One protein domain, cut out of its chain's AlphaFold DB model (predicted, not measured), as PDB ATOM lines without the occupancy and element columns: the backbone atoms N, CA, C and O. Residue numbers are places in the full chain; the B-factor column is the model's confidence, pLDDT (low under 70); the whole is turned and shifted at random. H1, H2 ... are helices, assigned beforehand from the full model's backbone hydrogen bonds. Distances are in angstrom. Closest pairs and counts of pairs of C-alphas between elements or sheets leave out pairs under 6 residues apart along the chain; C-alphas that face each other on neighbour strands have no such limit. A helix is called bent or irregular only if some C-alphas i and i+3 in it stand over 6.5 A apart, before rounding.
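What this domain is: This is residues 15 to 59 of the 59 residues of the protein "Hypothetical protein" of Rotaria sp. Silwood1 (UniProt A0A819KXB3). One long helix, H2, makes one arm of a loose U, and the stretch 41 to 59, with no named element, turns at its end and folds back as the other arm. The short helix H1 makes a corner at the beginning of H2. The printed part has 45 residues with two named helices, H1 then H2, and no named strand; its class is all helix, though under half of the residues are in named elements. It is loose, with a radius of gyration of the C-alphas of 12.7 A, and spans 35 by 23 by 12 A, only just flat.

Where its parts are: Find C-alpha 15 at (-97.286, -21.948, 176.362); from there H1, residues 15 to 20, runs 9.6 A. It is irregular: C-alphas 17 and 20 are 7.2 A apart. H2, residues 27 to 40, runs 20.0 A to C-alpha 40 at (-110.161, -40.463, 194.262).

How they stand to each other: Look at Ile 20 and Leu 27, whose C-alphas, 6.5 A apart, are the closest of H1 and H2. The helices only just touch, and only at the corner by their link, with 3 pairs of C-alphas within 8 A; H2 touches with residues 27 to 28 alone. Their lines are about perpendicular, at 76 degrees. In H2 every O i to N i+4 pair is within hydrogen-bond range; in H1 1 of 2 is.

The domain as a whole: The C-alphas of His 22 and Asp 43 are the two farthest apart, at 35.5 A. The link from H1 to H2 is short, and the printed part has no cut. The mean pLDDT of the printed part is 97.5, and no printed residue is under 70.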
ATOM      1  N   VAL A  15     -97.993 -21.420 175.183       98.38
ATOM      2  CA  VAL A  15     -97.286 -21.948 176.362       98.38
ATOM      3  C   VAL A  15     -97.886 -23.283 176.814       98.38
ATOM      4  O   VAL A  15     -97.148 -24.213 177.125       98.38
ATOM      5  N   PHE A  16     -99.215 -23.401 176.804       98.44
ATOM      6  CA  PHE A  16     -99.900 -24.624 177.218       98.44
ATOM      7  C   PHE A  16     -99.709 -25.752 176.196       98.44
ATOM      8  O   PHE A  16     -99.367 -26.870 176.565       98.44
ATOM      9  N   GLU A  17     -99.860 -25.443 174.908       98.50
ATOM     10  CA  GLU A  17     -99.709 -26.416 173.818       98.50
ATOM     11  C   GLU A  17     -98.251 -26.879 173.647       98.50
ATOM     12  O   GLU A  17     -97.974 -28.057 173.456       98.50
ATOM     13  N   SER A  18     -97.278 -25.974 173.779       98.12
ATOM     14  CA  SER A  18     -95.855 -26.313 173.618       98.12
ATOM     15  C   SER A  18     -95.201 -26.914 174.865       98.12
ATOM     16  O   SER A  18     -94.004 -27.194 174.834       98.12
ATOM     17  N   SER A  19     -95.960 -27.144 175.942       98.38
ATOM     18  CA  SER A  19     -95.433 -27.713 177.191       98.38
ATOM     19  C   SER A  19     -94.768 -29.079 176.983       98.38
ATOM     20  O   SER A  19     -93.773 -29.367 177.633       98.38
ATOM     21  N   ILE A  20     -95.252 -29.872 176.023       98.25
ATOM     22  CA  ILE A  20     -94.747 -31.222 175.705       98.25
ATOM     23  C   ILE A  20     -93.607 -31.214 174.668       98.25
ATOM     24  O   ILE A  20     -93.194 -32.252 174.144       98.25
ATOM     25  N   LYS A  21     -93.106 -30.032 174.285       98.38
ATOM     26  CA  LYS A  21     -92.081 -29.904 173.244       98.38
ATOM     27  C   LYS A  21     -90.781 -30.583 173.692       98.38
ATOM     28  O   LYS A  21     -90.124 -30.117 174.613       98.38
ATOM     29  N   HIS A  22     -90.376 -31.612 172.946       98.12
ATOM     30  CA  HIS A  22     -89.237 -32.491 173.256       98.12
ATOM     31  C   HIS A  22     -89.419 -33.359 174.517       98.12
ATOM     32  O   HIS A  22     -88.442 -33.950 174.965       98.12
ATOM     33  N   ASP A  23     -90.646 -33.471 175.037       97.62
ATOM     34  CA  ASP A  23     -90.997 -34.267 176.225       97.62
ATOM     35  C   ASP A  23     -92.405 -34.888 176.085       97.62
ATOM     36  O   ASP A  23     -93.245 -34.811 176.976       97.62
ATOM     37  N   MET A  24     -92.697 -35.434 174.898       97.69
ATOM     38  CA  MET A  24     -93.986 -36.062 174.590       97.69
ATOM     39  C   MET A  24     -94.158 -37.386 175.339       97.69
ATOM     40  O   MET A  24     -93.259 -38.231 175.320       97.69
ATOM     41  N   GLY A  25     -95.340 -37.592 175.914       96.38
ATOM     42  CA  GLY A  25     -95.725 -38.801 176.647       96.38
ATOM     43  C   GLY A  25     -95.372 -38.795 178.137       96.38
ATOM     44  O   GLY A  25     -95.659 -39.777 178.817       96.38
ATOM     45  N   HIS A  26     -94.768 -37.728 178.656       97.88
ATOM     46  CA  HIS A  26     -94.427 -37.595 180.075       97.88
ATOM     47  C   HIS A  26     -95.440 -36.702 180.792       97.88
ATOM     48  O   HIS A  26     -96.242 -37.195 181.585       97.88
ATOM     49  N   LEU A  27     -95.461 -35.407 180.462       97.88
ATOM     50  CA  LEU A  27     -96.343 -34.436 181.117       97.88
ATOM     51  C   LEU A  27     -97.825 -34.769 180.912       97.88
ATOM     52  O   LEU A  27     -98.650 -34.497 181.781       97.88
ATOM     53  N   GLU A  28     -98.163 -35.382 179.781       98.12
ATOM     54  CA  GLU A  28     -99.515 -35.836 179.491       98.12
ATOM     55  C   GLU A  28     -99.948 -36.971 180.434       98.12
ATOM     56  O   GLU A  28    -101.100 -36.998 180.868       98.12
ATOM     57  N   LEU A  29     -99.053 -37.904 180.775       97.19
ATOM     58  CA  LEU A  29     -99.375 -38.990 181.706       97.19
ATOM     59  C   LEU A  29     -99.503 -38.481 183.141       97.19
ATOM     60  O   LEU A  29    -100.434 -38.895 183.835       97.19
ATOM     61  N   ASP A  30     -98.638 -37.552 183.549       98.31
ATOM     62  CA  ASP A  30     -98.747 -36.882 184.849       98.31
ATOM     63  C   ASP A  30    -100.107 -36.186 184.997       98.31
ATOM     64  O   ASP A  30    -100.793 -36.369 186.002       98.31
ATOM     65  N   ASP A  31    -100.554 -35.464 183.963       98.50
ATOM     66  CA  ASP A  31    -101.855 -34.786 183.976       98.50
ATOM     67  C   ASP A  31    -103.032 -35.781 184.080       98.50
ATOM     68  O   ASP A  31    -103.983 -35.541 184.832       98.50
ATOM     69  N   GLN A  32    -102.976 -36.926 183.381       97.94
ATOM     70  CA  GLN A  32    -104.006 -37.973 183.514       97.94
ATOM     71  C   GLN A  32    -104.016 -38.573 184.925       97.94
ATOM     72  O   GLN A  32    -105.089 -38.786 185.501       97.94
ATOM     73  N   PHE A  33    -102.837 -38.838 185.492       97.06
ATOM     74  CA  PHE A  33    -102.702 -39.376 186.842       97.06
ATOM     75  C   PHE A  33    -103.253 -38.405 187.892       97.06
ATOM     76  O   PHE A  33    -104.036 -38.810 188.756       97.06
ATOM     77  N   ASP A  34    -102.945 -37.114 187.767       98.19
ATOM     78  CA  ASP A  34    -103.498 -36.062 188.623       98.19
ATOM     79  C   ASP A  34    -105.027 -35.987 188.524       98.19
ATOM     80  O   ASP A  34    -105.712 -35.842 189.546       98.19
ATOM     81  N   GLY A  35    -105.587 -36.154 187.322       98.00
ATOM     82  CA  GLY A  35    -107.032 -36.251 187.112       98.00
ATOM     83  C   GLY A  35    -107.666 -37.429 187.862       98.00
ATOM     84  O   GLY A  35    -108.701 -37.265 188.514       98.00
ATOM     85  N   VAL A  36    -107.029 -38.603 187.836       98.06
ATOM     86  CA  VAL A  36    -107.481 -39.783 188.593       98.06
ATOM     87  C   VAL A  36    -107.400 -39.528 190.101       98.06
ATOM     88  O   VAL A  36    -108.391 -39.730 190.806       98.06
ATOM     89  N   LEU A  37    -106.270 -39.013 190.600       98.00
ATOM     90  CA  LEU A  37    -106.098 -38.676 192.019       98.00
ATOM     91  C   LEU A  37    -107.118 -37.641 192.504       98.00
ATOM     92  O   LEU A  37    -107.583 -37.714 193.644       98.00
ATOM     93  N   HIS A  38    -107.479 -36.675 191.660       98.31
ATOM     94  CA  HIS A  38    -108.500 -35.683 191.977       98.31
ATOM     95  C   HIS A  38    -109.876 -36.323 192.201       98.31
ATOM     96  O   HIS A  38    -110.571 -35.939 193.142       98.31
ATOM     97  N   LEU A  39    -110.250 -37.322 191.393       98.06
ATOM     98  CA  LEU A  39    -111.508 -38.057 191.561       98.06
ATOM     99  C   LEU A  39    -111.485 -39.009 192.762       98.06
ATOM    100  O   LEU A  39    -112.508 -39.139 193.435       98.06
ATOM    101  N   ILE A  40    -110.339 -39.636 193.056       97.94
ATOM    102  CA  ILE A  40    -110.161 -40.463 194.262       97.94
ATOM    103  C   ILE A  40    -110.390 -39.605 195.511       97.94
ATOM    104  O   ILE A  40    -111.172 -39.972 196.379       97.94
ATOM    105  N   LYS A  41    -109.784 -38.409 195.572       98.19
ATOM    106  CA  LYS A  41    -109.940 -37.466 196.699       98.19
ATOM    107  C   LYS A  41    -111.375 -36.978 196.920       98.19
ATOM    108  O   LYS A  41    -111.659 -36.432 197.980       98.19
ATOM    109  N   GLN A  42    -112.243 -37.106 195.921       98.00
ATOM    110  CA  GLN A  42    -113.658 -36.736 196.010       98.00
ATOM    111  C   GLN A  42    -114.573 -37.936 196.278       98.00
ATOM    112  O   GLN A  42    -115.790 -37.780 196.214       98.00
ATOM    113  N   ASP A  43    -114.011 -39.126 196.519       97.25
ATOM    114  CA  ASP A  43    -114.751 -40.384 196.674       97.25
ATOM    115  C   ASP A  43    -115.625 -40.734 195.446       97.25
ATOM    116  O   ASP A  43    -116.633 -41.435 195.549       97.25
ATOM    117  N   ILE A  44    -115.247 -40.254 194.250       97.44
ATOM    118  CA  ILE A  44    -115.970 -40.505 192.988       97.44
ATOM    119  C   ILE A  44    -115.461 -41.779 192.292       97.44
ATOM    120  O   ILE A  44    -116.190 -42.397 191.508       97.44
ATOM    121  N   THR A  45    -114.212 -42.183 192.539       95.75
ATOM    122  CA  THR A  45    -113.590 -43.345 191.885       95.75
ATOM    123  C   THR A  45    -112.774 -44.194 192.855       95.75
ATOM    124  O   THR A  45    -112.387 -43.731 193.922       95.75
ATOM    125  N   ASP A  46    -112.528 -45.446 192.472       96.25
ATOM    126  CA  ASP A  46    -111.792 -46.429 193.265       96.25
ATOM    127  C   ASP A  46    -110.345 -46.539 192.764       96.25
ATOM    128  O   ASP A  46    -110.113 -46.843 191.591       96.25
ATOM    129  N   GLU A  47    -109.384 -46.317 193.662       95.56
ATOM    130  CA  GLU A  47    -107.952 -46.295 193.358       95.56
ATOM    131  C   GLU A  47    -107.420 -47.618 192.784       95.56
ATOM    132  O   GLU A  47    -106.510 -47.600 191.954       95.56
ATOM    133  N   ILE A  48    -107.998 -48.764 193.167       97.00
ATOM    134  CA  ILE A  48    -107.512 -50.085 192.734       97.00
ATOM    135  C   ILE A  48    -108.179 -50.581 191.443       97.00
ATOM    136  O   ILE A  48    -107.827 -51.650 190.939       97.00
ATOM    137  N   ARG A  49    -109.154 -49.841 190.893       97.12
ATOM    138  CA  ARG A  49    -109.941 -50.244 189.709       97.12
ATOM    139  C   ARG A  49    -109.919 -49.187 188.603       97.12
ATOM    140  O   ARG A  49    -110.960 -48.827 188.051       97.12
ATOM    141  N   VAL A  50    -108.723 -48.727 188.247       96.69
ATOM    142  CA  VAL A  50    -108.500 -47.758 187.163       96.69
ATOM    143  C   VAL A  50    -107.997 -48.471 185.907       96.69
ATOM    144  O   VAL A  50    -107.059 -49.261 185.961       96.69
ATOM    145  N   GLY A  51    -108.623 -48.184 184.765       96.94
ATOM    146  CA  GLY A  51    -108.178 -48.642 183.449       96.94
ATOM    147  C   GLY A  51    -107.951 -47.459 182.513       96.94
ATOM    148  O   GLY A  51    -108.723 -46.500 182.540       96.94
ATOM    149  N   ILE A  52    -106.912 -47.548 181.684       96.88
ATOM    150  CA  ILE A  52    -106.598 -46.575 180.635       96.88
ATOM    151  C   ILE A  52    -106.793 -47.215 179.257       96.88
ATOM    152  O   ILE A  52    -106.520 -48.400 179.063       96.88
ATOM    153  N   TYR A  53    -107.311 -46.437 178.313       97.75
ATOM    154  CA  TYR A  53    -107.524 -46.849 176.930       97.75
ATOM    155  C   TYR A  53    -107.427 -45.628 176.015       97.75
ATOM    156  O   TYR A  53    -107.948 -44.564 176.351       97.75
ATOM    157  N   GLY A  54    -106.852 -45.815 174.828       97.50
ATOM    158  CA  GLY A  54    -106.865 -44.827 173.759       97.50
ATOM    159  C   GLY A  54    -106.491 -45.428 172.403       97.50
ATOM    160  O   GLY A  54    -106.187 -46.614 172.284       97.50
ATOM    161  N   TRP A  55    -106.580 -44.601 171.363       97.62
ATOM    162  CA  TRP A  55    -106.244 -44.940 169.977       97.62
ATOM    163  C   TRP A  55    -105.373 -43.821 169.391       97.62
ATOM    164  O   TRP A  55    -105.580 -42.648 169.710       97.62
ATOM    165  N   SER A  56    -104.453 -44.155 168.478       97.75
ATOM    166  CA  SER A  56    -103.501 -43.208 167.874       97.75
ATOM    167  C   SER A  56    -102.596 -42.621 168.960       97.75
ATOM    168  O   SER A  56    -102.001 -43.393 169.693       97.75
ATOM    169  N   TYR A  57    -102.518 -41.296 169.109       97.12
ATOM    170  CA  TYR A  57    -101.690 -40.651 170.133       97.12
ATOM    171  C   TYR A  57    -102.046 -41.074 171.569       97.12
ATOM    172  O   TYR A  57    -101.208 -40.997 172.454       97.12
ATOM    173  N   GLY A  58    -103.292 -41.501 171.810       96.00
ATOM    174  CA  GLY A  58    -103.736 -41.932 173.136       96.00
ATOM    175  C   GLY A  58    -103.470 -43.404 173.470       96.00
ATOM    176  O   GLY A  58    -103.855 -43.820 174.559       96.00
ATOM    177  N   GLY A  59    -102.929 -44.199 172.537       92.44
ATOM    178  CA  GLY A  59    -102.587 -45.611 172.760       92.44
ATOM    179  C   GLY A  59    -101.110 -45.782 173.066       92.44
ATOM    180  O   GLY A  59    -100.810 -46.527 174.022       92.44
TER     181      GLY A  59